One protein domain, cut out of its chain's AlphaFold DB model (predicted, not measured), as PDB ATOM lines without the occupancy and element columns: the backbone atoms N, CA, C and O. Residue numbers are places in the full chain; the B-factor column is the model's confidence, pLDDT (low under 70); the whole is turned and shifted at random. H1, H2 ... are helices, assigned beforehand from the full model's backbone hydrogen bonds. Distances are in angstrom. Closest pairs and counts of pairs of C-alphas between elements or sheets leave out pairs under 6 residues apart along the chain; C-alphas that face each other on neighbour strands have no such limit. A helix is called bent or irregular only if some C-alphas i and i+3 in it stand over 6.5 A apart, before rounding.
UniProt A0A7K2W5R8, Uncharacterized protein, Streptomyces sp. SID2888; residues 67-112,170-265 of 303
ATOM      1  N   ILE A  67     181.299 184.905 111.221       97.44
ATOM      2  CA  ILE A  67     181.268 183.460 111.475       97.44
ATOM      3  C   ILE A  67     180.030 182.805 110.853       97.44
ATOM      4  O   ILE A  67     180.150 181.723 110.289       97.44
ATOM      5  N   PHE A  68     178.852 183.433 110.933       98.06
ATOM      6  CA  PHE A  68     177.579 182.770 110.593       98.06
ATOM      7  C   PHE A  68     176.932 183.213 109.273       98.06
ATOM      8  O   PHE A  68     176.084 182.504 108.728       98.06
ATOM      9  N   THR A  69     177.257 184.398 108.754       97.06
ATOM     10  CA  THR A  69     176.526 184.971 107.615       97.06
ATOM     11  C   THR A  69     176.788 184.193 106.332       97.06
ATOM     12  O   THR A  69     177.921 184.062 105.892       97.06
ATOM     13  N   GLY A  70     175.709 183.740 105.687       95.94
ATOM     14  CA  GLY A  70     175.774 183.049 104.397       95.94
ATOM     15  C   GLY A  70     176.090 181.558 104.493       95.94
ATOM     16  O   GLY A  70     175.980 180.879 103.477       95.94
ATOM     17  N   LYS A  71     176.394 181.041 105.692       98.12
ATOM     18  CA  LYS A  71     176.747 179.635 105.878       98.12
ATOM     19  C   LYS A  71     175.529 178.721 105.934       98.12
ATOM     20  O   LYS A  71     174.551 178.994 106.635       98.12
ATOM     21  N   GLY A  72     175.603 177.613 105.202       98.25
ATOM     22  CA  GLY A  72     174.650 176.503 105.293       98.25
ATOM     23  C   GLY A  72     175.082 175.444 106.312       98.25
ATOM     24  O   GLY A  72     176.202 175.471 106.816       98.25
ATOM     25  N   GLU A  73     174.225 174.450 106.571       98.00
ATOM     26  CA  GLU A  73     174.517 173.350 107.510       98.00
ATOM     27  C   GLU A  73     175.864 172.648 107.247       98.00
ATOM     28  O   GLU A  73     176.570 172.289 108.186       98.00
ATOM     29  N   GLY A  74     176.228 172.444 105.976       97.75
ATOM     30  CA  GLY A  74     177.481 171.777 105.608       97.75
ATOM     31  C   GLY A  74     178.724 172.565 106.021       97.75
ATOM     32  O   GLY A  74     179.654 171.984 106.569       97.75
ATOM     33  N   GLU A  75     178.714 173.881 105.809       98.31
ATOM     34  CA  GLU A  75     179.823 174.772 106.170       98.31
ATOM     35  C   GLU A  75     179.931 174.923 107.686       98.31
ATOM     36  O   GLU A  75     181.017 174.777 108.231       98.31
ATOM     37  N   LEU A  76     178.799 175.081 108.383       98.25
ATOM     38  CA  LEU A  76     178.773 175.149 109.849       98.25
ATOM     39  C   LEU A  76     179.338 173.871 110.490       98.25
ATOM     40  O   LEU A  76     180.033 173.928 111.499       98.25
ATOM     41  N   ARG A  77     179.067 172.696 109.910       97.94
ATOM     42  CA  ARG A  77     179.676 171.433 110.361       97.94
ATOM     43  C   ARG A  77     181.164 171.351 110.031       97.94
ATOM     44  O   ARG A  77     181.906 170.735 110.795       97.94
ATOM     45  N   ALA A  78     181.577 171.921 108.902       98.06
ATOM     46  CA  ALA A  78     182.975 171.967 108.497       98.06
ATOM     47  C   ALA A  78     183.800 172.888 109.409       98.06
ATOM     48  O   ALA A  78     184.917 172.516 109.752       98.06
ATOM     49  N   ASP A  79     183.238 174.010 109.873       97.81
ATOM     50  CA  ASP A  79     183.886 174.900 110.852       97.81
ATOM     51  C   ASP A  79     184.231 174.158 112.155       97.81
ATOM     52  O   ASP A  79     185.305 174.333 112.723       97.81
ATOM     53  N   PHE A  80     183.344 173.263 112.603       97.75
ATOM     54  CA  PHE A  80     183.585 172.379 113.749       97.75
ATOM     55  C   PHE A  80     184.435 171.147 113.433       97.75
ATOM     56  O   PHE A  80     184.643 170.312 114.310       97.75
ATOM     57  N   ASP A  81     184.878 170.975 112.194       97.75
ATOM     58  CA  ASP A  81     185.615 169.797 111.750       97.75
ATOM     59  C   ASP A  81     184.904 168.458 112.070       97.75
ATOM     60  O   ASP A  81     185.504 167.452 112.466       97.75
ATOM     61  N   MET A  82     183.571 168.447 111.922       97.25
ATOM     62  CA  MET A  82     182.720 167.315 112.319       97.25
ATOM     63  C   MET A  82     183.037 166.027 111.553       97.25
ATOM     64  O   MET A  82     182.865 164.935 112.090       97.25
ATOM     65  N   GLU A  83     183.511 166.126 110.309       96.50
ATOM     66  CA  GLU A  83     183.876 164.946 109.522       96.50
ATOM     67  C   GLU A  83     185.090 164.233 110.132       96.50
ATOM     68  O   GLU A  83     185.040 163.018 110.329       96.50
ATOM     69  N   HIS A  84     186.148 164.968 110.500       97.12
ATOM     70  CA  HIS A  84     187.305 164.373 111.172       97.12
ATOM     71  C   HIS A  84     186.941 163.857 112.561       97.12
ATOM     72  O   HIS A  84     187.412 162.785 112.940       97.12
ATOM     73  N   LEU A  85     186.058 164.552 113.287       97.62
ATOM     74  CA  LEU A  85     185.518 164.059 114.554       97.62
ATOM     75  C   LEU A  85     184.869 162.681 114.357       97.62
ATOM     76  O   LEU A  85     185.227 161.727 115.043       97.62
ATOM     77  N   TRP A  86     183.943 162.542 113.408       97.38
ATOM     78  CA  TRP A  86     183.280 161.261 113.156       97.38
ATOM     79  C   TRP A  86     184.268 160.182 112.721       97.38
ATOM     80  O   TRP A  86     184.237 159.076 113.256       97.38
ATOM     81  N   MET A  87     185.167 160.504 111.791       96.50
ATOM     82  CA  MET A  87     186.153 159.564 111.262       96.50
ATOM     83  C   MET A  87     187.115 159.055 112.334       96.50
ATOM     84  O   MET A  87     187.328 157.851 112.420       96.50
ATOM     85  N   ALA A  88     187.644 159.937 113.184       97.50
ATOM     86  CA  ALA A  88     188.541 159.567 114.277       97.50
ATOM     87  C   ALA A  88     187.873 158.594 115.257       97.50
ATOM     88  O   ALA A  88     188.449 157.570 115.624       97.50
ATOM     89  N   ASN A  89     186.629 158.883 115.636       98.12
ATOM     90  CA  ASN A  89     185.889 158.073 116.596       98.12
ATOM     91  C   ASN A  89     185.445 156.726 116.004       98.12
ATOM     92  O   ASN A  89     185.541 155.695 116.672       98.12
ATOM     93  N   VAL A  90     185.025 156.703 114.735       97.69
ATOM     94  CA  VAL A  90     184.715 155.454 114.026       97.69
ATOM     95  C   VAL A  90     185.975 154.608 113.853       97.69
ATOM     96  O   VAL A  90     185.949 153.430 114.195       97.69
ATOM     97  N   ALA A  91     187.082 155.192 113.391       96.75
ATOM     98  CA  ALA A  91     188.351 154.485 113.240       96.75
ATOM     99  C   ALA A  91     188.810 153.852 114.559       96.75
ATOM    100  O   ALA A  91     189.205 152.695 114.573       96.75
ATOM    101  N   LYS A  92     188.657 154.560 115.684       97.12
ATOM    102  CA  LYS A  92     188.974 154.027 117.014       97.12
ATOM    103  C   LYS A  92     188.159 152.780 117.377       97.12
ATOM    104  O   LYS A  92     188.710 151.830 117.923       97.12
ATOM    105  N   MET A  93     186.860 152.756 117.068       97.56
ATOM    106  CA  MET A  93     186.033 151.555 117.253       97.56
ATOM    107  C   MET A  93     186.486 150.413 116.333       97.56
ATOM    108  O   MET A  93     186.534 149.262 116.760       97.56
ATOM    109  N   TYR A  94     186.824 150.723 115.080       96.75
ATOM    110  CA  TYR A  94     187.302 149.728 114.120       96.75
ATOM    111  C   TYR A  94     188.630 149.109 114.540       96.75
ATOM    112  O   TYR A  94     188.767 147.896 114.452       96.75
ATOM    113  N   ASP A  95     189.574 149.913 115.019       96.19
ATOM    114  CA  ASP A  95     190.874 149.435 115.485       96.19
ATOM    115  C   ASP A  95     190.714 148.554 116.736       96.19
ATOM    116  O   ASP A  95     191.314 147.486 116.811       96.19
ATOM    117  N   ALA A  96     189.827 148.932 117.666       95.81
ATOM    118  CA  ALA A  96     189.494 148.097 118.822       95.81
ATOM    119  C   ALA A  96     188.878 146.750 118.409       95.81
ATOM    120  O   ALA A  96     189.220 145.708 118.965       95.81
ATOM    121  N   TYR A  97     187.993 146.757 117.407       96.00
ATOM    122  CA  TYR A  97     187.419 145.527 116.869       96.00
ATOM    123  C   TYR A  97     188.449 144.694 116.098       96.00
ATOM    124  O   TYR A  97     188.428 143.472 116.193       96.00
ATOM    125  N   LEU A  98     189.365 145.326 115.358       95.31
ATOM    126  CA  LEU A  98     190.437 144.646 114.628       95.31
ATOM    127  C   LEU A  98     191.355 143.890 115.595       95.31
ATOM    128  O   LEU A  98     191.622 142.705 115.387       95.31
ATOM    129  N   GLN A  99     191.742 144.551 116.687       94.12
ATOM    130  CA  GLN A  99     192.540 143.945 117.742       94.12
ATOM    131  C   GLN A  99     191.772 142.818 118.442       94.12
ATOM    132  O   GLN A  99     192.302 141.726 118.637       94.12
ATOM    133  N   TYR A 100     190.488 143.027 118.746       93.31
ATOM    134  CA  TYR A 100     189.657 141.984 119.340       93.31
ATOM    135  C   TYR A 100     189.451 140.781 118.408       93.31
ATOM    136  O   TYR A 100     189.684 139.655 118.817       93.31
ATOM    137  N   ALA A 101     189.006 140.945 117.170       93.44
ATOM    138  CA  ALA A 101     188.600 139.813 116.334       93.44
ATOM    139  C   ALA A 101     189.781 139.103 115.651       93.44
ATOM    140  O   ALA A 101     189.712 137.895 115.430       93.44
ATOM    141  N   PHE A 102     190.860 139.829 115.338       93.81
ATOM    142  CA  PHE A 102     191.940 139.336 114.475       93.81
ATOM    143  C   PHE A 102     193.340 139.473 115.079       93.81
ATOM    144  O   PHE A 102     194.303 139.139 114.392       93.81
ATOM    145  N   ASP A 103     193.459 139.966 116.319       93.81
ATOM    146  CA  ASP A 103     194.747 140.182 116.999       93.81
ATOM    147  C   ASP A 103     195.732 140.972 116.119       93.81
ATOM    148  O   ASP A 103     196.889 140.609 115.916       93.81
ATOM    149  N   THR A 104     195.200 142.004 115.460       93.88
ATOM    150  CA  THR A 104     195.923 142.831 114.499       93.88
ATOM    151  C   THR A 104     195.727 144.298 114.842       93.88
ATOM    152  O   THR A 104     194.598 144.769 114.988       93.88
ATOM    153  N   GLU A 105     196.823 145.050 114.839       93.50
ATOM    154  CA  GLU A 105     196.803 146.495 115.014       93.50
ATOM    155  C   GLU A 105     197.142 147.240 113.723       93.50
ATOM    156  O   GLU A 105     197.979 146.823 112.919       93.50
ATOM    157  N   ARG A 106     196.512 148.403 113.537       92.56
ATOM    158  CA  ARG A 106     196.928 149.359 112.506       92.56
ATOM    159  C   ARG A 106     198.131 150.173 112.990       92.56
ATOM    160  O   ARG A 106     198.115 150.587 114.151       92.56
ATOM    161  N   PRO A 107     199.106 150.485 112.115       93.62
ATOM    162  CA  PRO A 107     200.205 151.391 112.443       93.62
ATOM    163  C   PRO A 107     199.694 152.722 112.995       93.62
ATOM    164  O   PRO A 107     198.697 153.259 112.499       93.62
ATOM    165  N   GLU A 108     200.352 153.255 114.018       90.81
ATOM    166  CA  GLU A 108     199.903 154.466 114.707       90.81
ATOM    167  C   GLU A 108     199.857 155.681 113.771       90.81
ATOM    168  O   GLU A 108     198.938 156.503 113.820       90.81
ATOM    169  N   GLU A 109     200.789 155.746 112.824       92.69
ATOM    170  CA  GLU A 109     200.959 156.860 111.899       92.69
ATOM    171  C   GLU A 109     199.745 157.046 110.991       92.69
ATOM    172  O   GLU A 109     199.488 158.157 110.526       92.69
ATOM    173  N   ILE A 110     198.971 155.990 110.738       93.06
ATOM    174  CA  ILE A 110     197.775 156.068 109.897       93.06
ATOM    175  C   ILE A 110     196.488 156.277 110.701       93.06
ATOM    176  O   ILE A 110     195.447 156.506 110.086       93.06
ATOM    177  N   ARG A 111     196.536 156.233 112.040       94.25
ATOM    178  CA  ARG A 111     195.351 156.377 112.898       94.25
ATOM    179  C   ARG A 111     194.805 157.804 112.825       94.25
ATOM    180  O   ARG A 111     195.523 158.806 112.913       94.25
ATOM    181  N   GLU A 112     193.497 157.918 112.638       95.12
ATOM    182  CA  GLU A 112     192.787 159.190 112.505       95.12
ATOM    183  C   GLU A 112     192.669 159.938 113.842       95.12
ATOM    184  O   GLU A 112     192.616 161.164 113.846       95.12
ATOM    185  N   HIS A 170     187.567 176.162 117.096       97.50
ATOM    186  CA  HIS A 170     186.319 176.869 116.816       97.50
ATOM    187  C   HIS A 170     185.445 177.024 118.072       97.50
ATOM    188  O   HIS A 170     184.892 178.089 118.334       97.50
ATOM    189  N   MET A 171     185.379 176.006 118.937       97.06
ATOM    190  CA  MET A 171     184.682 176.117 120.224       97.06
ATOM    191  C   MET A 171     185.297 177.204 121.118       97.06
ATOM    192  O   MET A 171     184.571 177.937 121.789       97.06
ATOM    193  N   LYS A 172     186.631 177.322 121.125       96.50
ATOM    194  CA  LYS A 172     187.346 178.368 121.862       96.50
ATOM    195  C   LYS A 172     187.072 179.753 121.282       96.50
ATOM    196  O   LYS A 172     186.870 180.686 122.049       96.50
ATOM    197  N   GLU A 173     187.034 179.890 119.959       97.25
ATOM    198  CA  GLU A 173     186.655 181.136 119.284       97.25
ATOM    199  C   GLU A 173     185.260 181.605 119.724       97.25
ATOM    200  O   GLU A 173     185.107 182.742 120.173       97.25
ATOM    201  N   LEU A 174     184.263 180.715 119.695       97.44
ATOM    202  CA  LEU A 174     182.904 181.035 120.137       97.44
ATOM    203  C   LEU A 174     182.842 181.374 121.633       97.44
ATOM    204  O   LEU A 174     182.132 182.301 122.022       97.44
ATOM    205  N   GLN A 175     183.598 180.657 122.472       97.12
ATOM    206  CA  GLN A 175     183.666 180.938 123.906       97.12
ATOM    207  C   GLN A 175     184.301 182.306 124.188       97.12
ATOM    208  O   GLN A 175     183.776 183.046 125.008       97.12
ATOM    209  N   ASN A 176     185.355 182.691 123.463       96.38
ATOM    210  CA  ASN A 176     185.974 184.011 123.613       96.38
ATOM    211  C   ASN A 176     184.986 185.148 123.294       96.38
ATOM    212  O   ASN A 176     185.013 186.184 123.954       96.38
ATOM    213  N   ILE A 177     184.114 184.961 122.294       96.00
ATOM    214  CA  ILE A 177     183.064 185.939 121.971       96.00
ATOM    215  C   ILE A 177     182.018 185.982 123.088       96.00
ATOM    216  O   ILE A 177     181.593 187.064 123.489       96.00
ATOM    217  N   LEU A 178     181.616 184.818 123.603       96.12
ATOM    218  CA  LEU A 178     180.651 184.712 124.697       96.12
ATOM    219  C   LEU A 178     181.164 185.344 126.001       96.12
ATOM    220  O   LEU A 178     180.390 185.957 126.730       96.12
ATOM    221  N   ASP A 179     182.466 185.238 126.264       96.31
ATOM    222  CA  ASP A 179     183.121 185.817 127.439       96.31
ATOM    223  C   ASP A 179     183.263 187.352 127.341       96.31
ATOM    224  O   ASP A 179     183.652 188.003 128.317       96.31
ATOM    225  N   SER A 180     182.933 187.964 126.191       94.88
ATOM    226  CA  SER A 180     182.927 189.422 126.042       94.88
ATOM    227  C   SER A 180     181.820 190.048 126.904       94.88
ATOM    228  O   SER A 180     180.634 189.815 126.660       94.88
ATOM    229  N   PRO A 181     182.153 190.947 127.853       93.75
ATOM    230  CA  PRO A 181     181.153 191.631 128.677       93.75
ATOM    231  C   PRO A 181     180.310 192.637 127.879       93.75
ATOM    232  O   PRO A 181     179.376 193.233 128.416       93.75
ATOM    233  N   LEU A 182     180.673 192.887 126.619       92.94
ATOM    234  CA  LEU A 182     179.999 193.835 125.744       92.94
ATOM    235  C   LEU A 182     178.924 193.167 124.884       92.94
ATOM    236  O   LEU A 182     178.081 193.878 124.327       92.94
ATOM    237  N   LEU A 183     178.915 191.834 124.803       94.00
ATOM    238  CA  LEU A 183     177.948 191.097 124.008       94.00
ATOM    239  C   LEU A 183     176.528 191.295 124.575       94.00
ATOM    240  O   LEU A 183     176.303 191.089 125.770       94.00
ATOM    241  N   PRO A 184     175.539 191.694 123.752       93.44
ATOM    242  CA  PRO A 184     174.159 191.791 124.213       93.44
ATOM    243  C   PRO A 184     173.648 190.443 124.733       93.44
ATOM    244  O   PRO A 184     173.849 189.414 124.089       93.44
ATOM    245  N   SER A 185     172.936 190.448 125.864       94.06
ATOM    246  CA  SER A 185     172.495 189.221 126.547       94.06
ATOM    247  C   SER A 185     171.656 188.301 125.657       94.06
ATOM    248  O   SER A 185     171.853 187.095 125.662       94.06
ATOM    249  N   GLU A 186     170.777 188.866 124.827       95.44
ATOM    250  CA  GLU A 186     169.978 188.097 123.864       95.44
ATOM    251  C   GLU A 186     170.856 187.317 122.867       95.44
ATOM    252  O   GLU A 186     170.531 186.196 122.479       95.44
ATOM    253  N   ILE A 187     171.975 187.905 122.442       96.62
ATOM    254  CA  ILE A 187     172.904 187.271 121.505       96.62
ATOM    255  C   ILE A 187     173.745 186.223 122.231       96.62
ATOM    256  O   ILE A 187     173.938 185.137 121.688       96.62
ATOM    257  N   ALA A 188     174.170 186.511 123.465       97.44
ATOM    258  CA  ALA A 188     174.845 185.546 124.328       97.44
ATOM    259  C   ALA A 188     173.991 184.281 124.536       97.44
ATOM    260  O   ALA A 188     174.463 183.179 124.277       97.44
ATOM    261  N   GLU A 189     172.705 184.423 124.876       97.81
ATOM    262  CA  GLU A 189     171.773 183.297 125.058       97.81
ATOM    263  C   GLU A 189     171.614 182.439 123.786       97.81
ATOM    264  O   GLU A 189     171.564 181.201 123.837       97.81
ATOM    265  N   LYS A 190     171.552 183.083 122.613       98.19
ATOM    266  CA  LYS A 190     171.472 182.386 121.318       98.19
ATOM    267  C   LYS A 190     172.779 181.664 120.988       98.19
ATOM    268  O   LYS A 190     172.743 180.510 120.563       98.19
ATOM    269  N   LEU A 191     173.922 182.300 121.241       98.19
ATOM    270  CA  LEU A 191     175.244 181.701 121.057       98.19
ATOM    271  C   LEU A 191     175.470 180.512 122.002       98.19
ATOM    272  O   LEU A 191     175.936 179.460 121.567       98.19
ATOM    273  N   GLU A 192     175.056 180.614 123.263       98.12
ATOM    274  CA  GLU A 192     175.064 179.493 124.209       98.12
ATOM    275  C   GLU A 192     174.208 178.325 123.723       98.12
ATOM    276  O   GLU A 192     174.597 177.163 123.858       98.12
ATOM    277  N   THR A 193     173.042 178.619 123.148       98.25
ATOM    278  CA  THR A 193     172.166 177.597 122.566       98.25
ATOM    279  C   THR A 193     172.847 176.911 121.384       98.25
ATOM    280  O   THR A 193     172.854 175.684 121.317       98.25
ATOM    281  N   TYR A 194     173.494 177.667 120.495       98.50
ATOM    282  CA  TYR A 194     174.288 177.121 119.393       98.50
ATOM    283  C   TYR A 194     175.425 176.207 119.878       98.50
ATOM    284  O   TYR A 194     175.533 175.058 119.445       98.50
ATOM    285  N   ILE A 195     176.218 176.673 120.849       98.00
ATOM    286  CA  ILE A 195     177.290 175.892 121.484       98.00
ATOM    287  C   ILE A 195     176.732 174.609 122.112       98.00
ATOM    288  O   ILE A 195     177.339 173.540 122.013       98.00
ATOM    289  N   ARG A 196     175.563 174.687 122.752       97.62
ATOM    290  CA  ARG A 196     174.894 173.535 123.366       97.62
ATOM    291  C   ARG A 196     174.498 172.488 122.329       97.62
ATOM    292  O   ARG A 196     174.747 171.311 122.579       97.62
ATOM    293  N   VAL A 197     173.952 172.899 121.184       98.12
ATOM    294  CA  VAL A 197     173.636 171.993 120.064       98.12
ATOM    295  C   VAL A 197     174.913 171.327 119.544       98.12
ATOM    296  O   VAL A 197     174.977 170.101 119.447       98.12
ATOM    297  N   ALA A 198     175.981 172.098 119.312       97.31
ATOM    298  CA  ALA A 198     177.264 171.558 118.855       97.31
ATOM    299  C   ALA A 198     177.881 170.547 119.844       97.31
ATOM    300  O   ALA A 198     178.401 169.509 119.432       97.31
ATOM    301  N   ARG A 199     177.798 170.808 121.157       95.50
ATOM    302  CA  ARG A 199     178.228 169.863 122.208       95.50
ATOM    303  C   ARG A 199     177.308 168.641 122.299       95.50
ATOM    304  O   ARG A 199     177.783 167.537 122.561       95.50
ATOM    305  N   GLY A 200     176.007 168.822 122.083       95.94
ATOM    306  CA  GLY A 200     175.031 167.735 122.005       95.94
ATOM    307  C   GLY A 200     175.375 166.750 120.889       95.94
ATOM    308  O   GLY A 200     175.418 165.545 121.132       95.94
ATOM    309  N   ASN A 201     175.743 167.264 119.716       96.56
ATOM    310  CA  ASN A 201     176.165 166.451 118.574       96.56
ATOM    311  C   ASN A 201     177.410 165.601 118.872       96.56
ATOM    312  O   ASN A 201     177.474 164.460 118.424       96.56
ATOM    313  N   ILE A 202     178.358 166.087 119.686       94.50
ATOM    314  CA  ILE A 202     179.482 165.257 120.156       94.50
ATOM    315  C   ILE A 202     178.993 164.066 120.981       94.50
ATOM    316  O   ILE A 202     179.440 162.945 120.762       94.50
ATOM    317  N   ARG A 203     178.080 164.281 121.935       92.12
ATOM    318  CA  ARG A 203     177.589 163.191 122.800       92.12
ATOM    319  C   ARG A 203     176.922 162.087 121.986       92.12
ATOM    320  O   ARG A 203     177.136 160.910 122.255       92.12
ATOM    321  N   GLN A 204     176.193 162.473 120.943       95.56
ATOM    322  CA  GLN A 204     175.573 161.522 120.031       95.56
ATOM    323  C   GLN A 204     176.591 160.644 119.292       95.56
ATOM    324  O   GLN A 204     176.245 159.524 118.923       95.56
ATOM    325  N   VAL A 205     177.839 161.098 119.098       96.56
ATOM    326  CA  VAL A 205     178.893 160.268 118.490       96.56
ATOM    327  C   VAL A 205     179.107 159.000 119.310       96.56
ATOM    328  O   VAL A 205     179.022 157.906 118.754       96.56
ATOM    329  N   ARG A 206     179.281 159.128 120.632       95.44
ATOM    330  CA  ARG A 206     179.407 157.978 121.542       95.44
ATOM    331  C   ARG A 206     178.193 157.065 121.459       95.44
ATOM    332  O   ARG A 206     178.351 155.865 121.255       95.44
ATOM    333  N   ASP A 207     176.993 157.624 121.581       95.88
ATOM    334  CA  ASP A 207     175.765 156.825 121.613       95.88
ATOM    335  C   ASP A 207     175.571 156.024 120.321       95.88
ATOM    336  O   ASP A 207     175.173 154.859 120.353       95.88
ATOM    337  N   ILE A 208     175.851 156.637 119.169       98.12
ATOM    338  CA  ILE A 208     175.724 155.982 117.868       98.12
ATOM    339  C   ILE A 208     176.826 154.948 117.659       98.12
ATOM    340  O   ILE A 208     176.531 153.890 117.104       98.12
ATOM    341  N   ILE A 209     178.053 155.202 118.114       97.81
ATOM    342  CA  ILE A 209     179.144 154.225 118.047       97.81
ATOM    343  C   ILE A 209     178.819 153.014 118.918       97.81
ATOM    344  O   ILE A 209     178.828 151.903 118.403       97.81
ATOM    345  N   ASN A 210     178.410 153.214 120.173       96.75
ATOM    346  CA  ASN A 210     178.018 152.124 121.071       96.75
ATOM    347  C   ASN A 210     176.851 151.305 120.514       96.75
ATOM    348  O   ASN A 210     176.867 150.083 120.573       96.75
ATOM    349  N   LYS A 211     175.856 151.956 119.900       97.56
ATOM    350  CA  LYS A 211     174.751 151.249 119.226       97.56
ATOM    351  C   LYS A 211     175.184 150.516 117.957       97.56
ATOM    352  O   LYS A 211     174.514 149.579 117.540       97.56
ATOM    353  N   SER A 212     176.250 150.974 117.305       97.94
ATOM    354  CA  SER A 212     176.758 150.394 116.059       97.94
ATOM    355  C   SER A 212     177.764 149.272 116.305       97.94
ATOM    356  O   SER A 212     177.872 148.372 115.477       97.94
ATOM    357  N   ALA A 213     178.472 149.295 117.434       97.44
ATOM    358  CA  ALA A 213     179.532 148.346 117.736       97.44
ATOM    359  C   ALA A 213     179.068 146.875 117.741       97.44
ATOM    360  O   ALA A 213     179.771 146.067 117.136       97.44
ATOM    361  N   PRO A 214     177.887 146.500 118.279       96.94
ATOM    362  CA  PRO A 214     177.403 145.116 118.227       96.94
ATOM    363  C   PRO A 214     177.165 144.573 116.809       96.94
ATOM    364  O   PRO A 214     177.140 143.362 116.608       96.94
ATOM    365  N   GLU A 215     177.001 145.437 115.799       97.00
ATOM    366  CA  GLU A 215     176.848 145.008 114.400       97.00
ATOM    367  C   GLU A 215     178.190 144.664 113.730       97.00
ATOM    368  O   GLU A 215     178.194 144.125 112.620       97.00
ATOM    369  N   MET A 216     179.328 144.969 114.366       96.25
ATOM    370  CA  MET A 216     180.659 144.771 113.780       96.25
ATOM    371  C   MET A 216     180.947 143.301 113.432       96.25
ATOM    372  O   MET A 216     181.298 143.064 112.273       96.25
ATOM    373  N   PRO A 217     180.708 142.306 114.317       95.88
ATOM    374  CA  PRO A 217     180.929 140.892 113.994       95.88
ATOM    375  C   PRO A 217     180.118 140.382 112.807       95.88
ATOM    376  O   PRO A 217     180.604 139.595 111.999       95.88
ATOM    377  N   GLN A 218     178.882 140.862 112.668       95.69
ATOM    378  CA  GLN A 218     177.993 140.450 111.582       95.69
ATOM    379  C   GLN A 218     178.384 141.097 110.248       95.69
ATOM    380  O   GLN A 218     178.255 140.475 109.195       95.69
ATOM    381  N   ARG A 219     178.845 142.355 110.278       95.94
ATOM    382  CA  ARG A 219     179.238 143.103 109.074       95.94
ATOM    383  C   ARG A 219     180.643 142.761 108.589       95.94
ATOM    384  O   ARG A 219     180.883 142.840 107.387       95.94
ATOM    385  N   TYR A 220     181.542 142.420 109.507       96.31
ATOM    386  CA  TYR A 220     182.960 142.192 109.238       96.31
ATOM    387  C   TYR A 220     183.457 140.914 109.937       96.31
ATOM    388  O   TYR A 220     184.242 140.984 110.888       96.31
ATOM    389  N   PRO A 221     182.992 139.734 109.491       94.38
ATOM    390  CA  PRO A 221     183.381 138.462 110.093       94.38
ATOM    391  C   PRO A 221     184.825 138.057 109.764       94.38
ATOM    392  O   PRO A 221     185.399 137.237 110.475       94.38
ATOM    393  N   LYS A 222     185.412 138.596 108.686       96.69
ATOM    394  CA  LYS A 222     186.770 138.262 108.237       96.69
ATOM    395  C   LYS A 222     187.663 139.493 108.140       96.69
ATOM    396  O   LYS A 222     187.190 140.619 107.968       96.69
ATOM    397  N   LEU A 223     188.973 139.260 108.177       94.50
ATOM    398  CA  LEU A 223     189.975 140.317 108.079       94.50
ATOM    399  C   LEU A 223     189.900 141.046 106.729       94.50
ATOM    400  O   LEU A 223     190.021 142.269 106.675       94.50
ATOM    401  N   GLU A 224     189.635 140.328 105.635       95.31
ATOM    402  CA  GLU A 224     189.495 140.928 104.304       95.31
ATOM    403  C   GLU A 224     188.279 141.864 104.218       95.31
ATOM    404  O   GLU A 224     188.316 142.867 103.497       95.31
ATOM    405  N   ASP A 225     187.213 141.568 104.970       93.69
ATOM    406  CA  ASP A 225     186.024 142.421 105.050       93.69
ATOM    407  C   ASP A 225     186.349 143.728 105.786       93.69
ATOM    408  O   ASP A 225     185.923 144.801 105.352       93.69
ATOM    409  N   MET A 226     187.160 143.654 106.852       93.38
ATOM    410  CA  MET A 226     187.676 144.828 107.568       93.38
ATOM    411  C   MET A 226     188.574 145.698 106.686       93.38
ATOM    412  O   MET A 226     188.419 146.916 106.667       93.38
ATOM    413  N   GLN A 227     189.470 145.097 105.899       91.06
ATOM    414  CA  GLN A 227     190.347 145.836 104.978       91.06
ATOM    415  C   GLN A 227     189.567 146.593 103.893       91.06
ATOM    416  O   GLN A 227     190.016 147.627 103.399       91.06
ATOM    417  N   ARG A 228     188.386 146.090 103.518       93.50
ATOM    418  CA  ARG A 228     187.479 146.719 102.543       93.50
ATOM    419  C   ARG A 228     186.379 147.543 103.205       93.50
ATOM    420  O   ARG A 228     185.459 148.000 102.514       93.50
ATOM    421  N   ALA A 229     186.432 147.708 104.523       91.69
ATOM    422  CA  ALA A 229     185.359 148.335 105.257       91.69
ATOM    423  C   ALA A 229     185.151 149.786 104.824       91.69
ATOM    424  O   ALA A 229     186.082 150.549 104.578       91.69
ATOM    425  N   LYS A 230     183.878 150.175 104.755       90.44
ATOM    426  CA  LYS A 230     183.461 151.549 104.492       90.44
ATOM    427  C   LYS A 230     182.711 152.086 105.697       90.44
ATOM    428  O   LYS A 230     181.718 151.496 106.120       90.44
ATOM    429  N   PHE A 231     183.107 153.262 106.168       90.69
ATOM    430  CA  PHE A 231     182.499 153.921 107.330       90.69
ATOM    431  C   PHE A 231     181.144 154.587 107.038       90.69
ATOM    432  O   PHE A 231     180.500 155.129 107.937       90.69
ATOM    433  N   HIS A 232     180.676 154.556 105.783       93.62
ATOM    434  CA  HIS A 232     179.495 155.306 105.343       93.62
ATOM    435  C   HIS A 232     178.223 154.984 106.132       93.62
ATOM    436  O   HIS A 232     177.418 155.880 106.367       93.62
ATOM    437  N   TRP A 233     178.023 153.735 106.559       96.56
ATOM    438  CA  TRP A 233     176.793 153.350 107.253       96.56
ATOM    439  C   TRP A 233     176.703 153.966 108.659       96.56
ATOM    440  O   TRP A 233     175.641 154.474 109.019       96.56
ATOM    441  N   ILE A 234     177.811 154.012 109.412       97.19
ATOM    442  CA  ILE A 234     177.872 154.704 110.713       97.19
ATOM    443  C   ILE A 234     177.798 156.209 110.497       97.19
ATOM    444  O   ILE A 234     177.006 156.884 111.148       97.19
ATOM    445  N   ARG A 235     178.535 156.733 109.510       95.31
ATOM    446  CA  ARG A 235     178.481 158.151 109.130       95.31
ATOM    447  C   ARG A 235     177.052 158.607 108.829       95.31
ATOM    448  O   ARG A 235     176.624 159.655 109.296       95.31
ATOM    449  N   HIS A 236     176.275 157.812 108.095       96.88
ATOM    450  CA  HIS A 236     174.874 158.126 107.811       96.88
ATOM    451  C   HIS A 236     174.012 158.135 109.079       96.88
ATOM    452  O   HIS A 236     173.116 158.972 109.189       96.88
ATOM    453  N   ARG A 237     174.269 157.240 110.044       98.19
ATOM    454  CA  ARG A 237     173.590 157.257 111.350       98.19
ATOM    455  C   ARG A 237     173.953 158.510 112.146       98.19
ATOM    456  O   ARG A 237     173.048 159.163 112.652       98.19
ATOM    457  N   LEU A 238     175.232 158.884 112.173       97.00
ATOM    458  CA  LEU A 238     175.722 160.098 112.834       97.00
ATOM    459  C   LEU A 238     175.092 161.359 112.237       97.00
ATOM    460  O   LEU A 238     174.526 162.162 112.971       97.00
ATOM    461  N   ILE A 239     175.094 161.495 110.907       95.75
ATOM    462  CA  ILE A 239     174.486 162.636 110.202       95.75
ATOM    463  C   ILE A 239     172.989 162.757 110.506       95.75
ATOM    464  O   ILE A 239     172.496 163.875 110.642       95.75
ATOM    465  N   ARG A 240     172.271 161.626 110.572       97.25
ATOM    466  CA  ARG A 240     170.826 161.590 110.854       97.25
ATOM    467  C   ARG A 240     170.497 161.883 112.314       97.25
ATOM    468  O   ARG A 240     169.452 162.469 112.566       97.25
ATOM    469  N   ALA A 241     171.341 161.440 113.241       97.25
ATOM    470  CA  ALA A 241     171.172 161.710 114.664       97.25
ATOM    471  C   ALA A 241     171.503 163.171 115.001       97.25
ATOM    472  O   ALA A 241     170.803 163.772 115.816       97.25
ATOM    473  N   SER A 242     172.521 163.728 114.330       96.75
ATOM    474  CA  SER A 242     173.026 165.083 114.568       96.75
ATOM    475  C   SER A 242     171.932 166.125 114.390       96.75
ATOM    476  O   SER A 242     171.316 166.239 113.325       96.75
ATOM    477  N   GLU A 243     171.747 166.935 115.424       98.06
ATOM    478  CA  GLU A 243     170.893 168.107 115.378       98.06
ATOM    479  C   GLU A 243     171.497 169.162 114.438       98.06
ATOM    480  O   GLU A 243     172.720 169.295 114.315       98.06
ATOM    481  N   LYS A 244     170.629 169.889 113.725       98.25
ATOM    482  CA  LYS A 244     171.055 170.900 112.755       98.25
ATOM    483  C   LYS A 244     171.559 172.155 113.462       98.25
ATOM    484  O   LYS A 244     170.885 172.680 114.344       98.25
ATOM    485  N   LEU A 245     172.697 172.670 113.012       98.38
ATOM    486  CA  LEU A 245     173.301 173.911 113.501       98.38
ATOM    487  C   LEU A 245     172.682 175.152 112.838       98.38
ATOM    488  O   LEU A 245     172.570 176.208 113.460       98.38
ATOM    489  N   GLU A 246     172.251 175.018 111.582       98.38
ATOM    490  CA  GLU A 246     171.763 176.112 110.741       98.38
ATOM    491  C   GLU A 246     170.605 176.930 111.348       98.38
ATOM    492  O   GLU A 246     170.669 178.158 111.265       98.38
ATOM    493  N   PRO A 247     169.565 176.338 111.978       98.50
ATOM    494  CA  PRO A 247     168.481 177.125 112.570       98.50
ATOM    495  C   PRO A 247     168.979 178.087 113.655       98.50
ATOM    496  O   PRO A 247     168.666 179.273 113.621       98.50
ATOM    497  N   SER A 248     169.831 177.597 114.560       98.19
ATOM    498  CA  SER A 248     170.388 178.407 115.646       98.19
ATOM    499  C   SER A 248     171.358 179.478 115.120       98.19
ATOM    500  O   SER A 248     171.309 180.630 115.551       98.19
ATOM    501  N   ALA A 249     172.164 179.158 114.100       98.38
ATOM    502  CA  ALA A 249     173.009 180.147 113.426       98.38
ATOM    503  C   ALA A 249     172.186 181.276 112.775       98.38
ATOM    504  O   ALA A 249     172.530 182.454 112.896       98.38
ATOM    505  N   LYS A 250     171.068 180.943 112.117       98.19
ATOM    506  CA  LYS A 250     170.155 181.935 111.525       98.19
ATOM    507  C   LYS A 250     169.532 182.842 112.582       98.19
ATOM    508  O   LYS A 250     169.466 184.052 112.362       98.19
ATOM    509  N   ASP A 251     169.148 182.283 113.727       97.88
ATOM    510  CA  ASP A 251     168.619 183.057 114.851       97.88
ATOM    511  C   ASP A 251     169.652 184.053 115.395       97.88
ATOM    512  O   ASP A 251     169.298 185.197 115.691       97.88
ATOM    513  N   ILE A 252     170.929 183.656 115.483       97.81
ATOM    514  CA  ILE A 252     172.034 184.545 115.874       97.81
ATOM    515  C   ILE A 252     172.197 185.677 114.857       97.81
ATOM    516  O   ILE A 252     172.239 186.845 115.241       97.81
ATOM    517  N   VAL A 253     172.245 185.358 113.558       97.38
ATOM    518  CA  VAL A 253     172.399 186.364 112.491       97.38
ATOM    519  C   VAL A 253     171.236 187.354 112.493       97.38
ATOM    520  O   VAL A 253     171.452 188.560 112.374       97.38
ATOM    521  N   GLN A 254     170.001 186.868 112.640       96.44
ATOM    522  CA  GLN A 254     168.818 187.721 112.703       96.44
ATOM    523  C   GLN A 254     168.856 188.639 113.929       96.44
ATOM    524  O   GLN A 254     168.601 189.840 113.798       96.44
ATOM    525  N   ALA A 255     169.209 188.095 115.096       95.50
ATOM    526  CA  ALA A 255     169.351 188.873 116.319       95.50
ATOM    527  C   ALA A 255     170.429 189.948 116.160       95.50
ATOM    528  O   ALA A 255     170.129 191.124 116.329       95.50
ATOM    529  N   ALA A 256     171.637 189.583 115.726       94.50
ATOM    530  CA  ALA A 256     172.739 190.520 115.516       94.50
ATOM    531  C   ALA A 256     172.376 191.639 114.525       94.50
ATOM    532  O   ALA A 256     172.609 192.811 114.811       94.50
ATOM    533  N   ARG A 257     171.717 191.319 113.401       92.88
ATOM    534  CA  ARG A 257     171.259 192.328 112.425       92.88
ATOM    535  C   ARG A 257     170.272 193.333 113.017       92.88
ATOM    536  O   ARG A 257     170.325 194.503 112.650       92.88
ATOM    537  N   SER A 258     169.419 192.917 113.951       91.12
ATOM    538  CA  SER A 258     168.452 193.818 114.591       91.12
ATOM    539  C   SER A 258     169.101 194.929 115.435       91.12
ATOM    540  O   SER A 258     168.490 195.986 115.617       91.12
ATOM    541  N   TYR A 259     170.347 194.727 115.889       86.75
ATOM    542  CA  TYR A 259     171.145 195.741 116.593       86.75
ATOM    543  C   TYR A 259     171.761 196.774 115.640       86.75
ATOM    544  O   TYR A 259     172.033 197.899 116.055       86.75
ATOM    545  N   PHE A 260     171.950 196.420 114.366       82.94
ATOM    546  CA  PHE A 260     172.424 197.341 113.330       82.94
ATOM    547  C   PHE A 260     171.299 198.158 112.694       82.94
ATOM    548  O   PHE A 260     171.574 199.139 112.000       82.94
ATOM    549  N   ASP A 261     170.044 197.771 112.913       80.62
ATOM    550  CA  ASP A 261     168.914 198.445 112.297       80.62
ATOM    551  C   ASP A 261     168.771 199.867 112.863       80.62
ATOM    552  O   ASP A 261     168.516 200.085 114.052       80.62
ATOM    553  N   SER A 262     168.984 200.860 111.999       55.06
ATOM    554  CA  SER A 262     169.054 202.281 112.368       55.06
ATOM    555  C   SER A 262     167.787 202.803 113.063       55.06
ATOM    556  O   SER A 262     167.863 203.717 113.890       55.06
ATOM    557  N   ASP A 263     166.646 202.155 112.815       51.78
ATOM    558  CA  ASP A 263     165.362 202.444 113.456       51.78
ATOM    559  C   ASP A 263     165.313 202.045 114.946       51.78
ATOM    560  O   ASP A 263     164.503 202.593 115.702       51.78
ATOM    561  N   ASN A 264     166.192 201.138 115.392       54.56
ATOM    562  CA  ASN A 264     166.370 200.775 116.804       54.56
ATOM    563  C   ASN A 264     167.449 201.616 117.508       54.56
ATOM    564  O   ASN A 264     167.398 201.771 118.730       54.56
ATOM    565  N   LEU A 265     168.407 202.182 116.763       53.84
ATOM    566  CA  LEU A 265     169.492 203.010 117.313       53.84
ATOM    567  C   LEU A 265     169.028 204.416 117.710       53.84
ATOM    568  O   LEU A 265     169.572 205.026 118.635       53.84
TER     569      LEU A 265
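AT A GLANCE: This is residues 67 to 112 and 170 to 265 of the 303 residues of an uncharacterized protein of Streptomyces sp. SID2888 (UniProt A0A7K2W5R8). This is a long, loose rod of helices built along one very long helix, H4. H2 runs beside the later part of H4, while H6 and then H7 run back along H4, one after the other; H3 folds back on the first part of H4 as a helical hairpin. The short H1 is set across the rod near the start of H7, H5 is near one end of the rod, and residues 260 to 265, with H8, stick out at the other. The printed part has 142 residues with eight named helices, H1 to H8 in chain order, and no named strand: the class is all helix. The radius of gyration of the C-alphas is 19.9 A, and the spans are 68 by 26 by 21 A.

HOW THE PARTS SIT: H4, residues 185 to 219, is the hub, touching four other helices. It has a kink of 41 degrees near residue 213 and is irregular, but only just: C-alphas 214 and 217 are 6.9 A apart. With residues 186 to 194 alone it touches H7, residues 246 to 260, at a shallow tilt of 11 degrees, opposite ways; the closest C-alphas, Tyr 194 and Ser 248, are 5.6 A apart. H3, residues 170 to 178, forms a hairpin with H4, at a shallow tilt of 24 degrees; C-alphas 178 and 188 are closest, at 5.9 A. With residues 201 to 212 alone H4 touches H6, residues 232 to 241, opposite ways at a tilt of 37 degrees, only just steep; C-alphas 205 and 238 are closest, at 6.5 A. With residues 205 to 216 alone it touches H2, residues 82 to 102, the same way at a shallow tilt of 24 degrees; C-alphas 86 and 205 are closest, at 7.0 A. H2 only just touches H5, residues 223 to 227, with 3 pairs of C-alphas within 8 A, the closest being 102 and 223 at 6.8 A. H1, residues 73 to 79, is near H7, with C-alphas 73 and 246 closest, at 5.1 A. H8, residues 262 to 265, is close to H7 but not clearly touching, with C-alphas 259 and 265 closest, at 7.5 A. Every O i to N i+4 pair is within hydrogen-bond range in H1, H2, H3, H5 and H6, against 25 of 31 in H4 and 9 of 11 in H7; H8 is too short for such a pair.

IN THESE COORDINATES: H4 is 49.8 A long, from C-alpha 185 at (172.495, 189.221, 126.547) to C-alpha 219 at (179.238, 143.103, 109.074). H2 is 29.5 A long, H7 21.4 A, H6 14.0 A and H3 12.5 A. H1 begins at C-alpha 73, (174.517, 173.350, 107.510).

THE WHOLE: The farthest C-alphas, of Asp 103 and Asp 263, are 68.9 A apart. Residues 113 to 169 are not printed, and C-alphas 112 and 170 are 19.3 A apart across the cut. Of the links printed whole, H3 to H4 is short and the others are tight. The mean pLDDT of the printed part is 94.7; residues 262 to 265 are under 70.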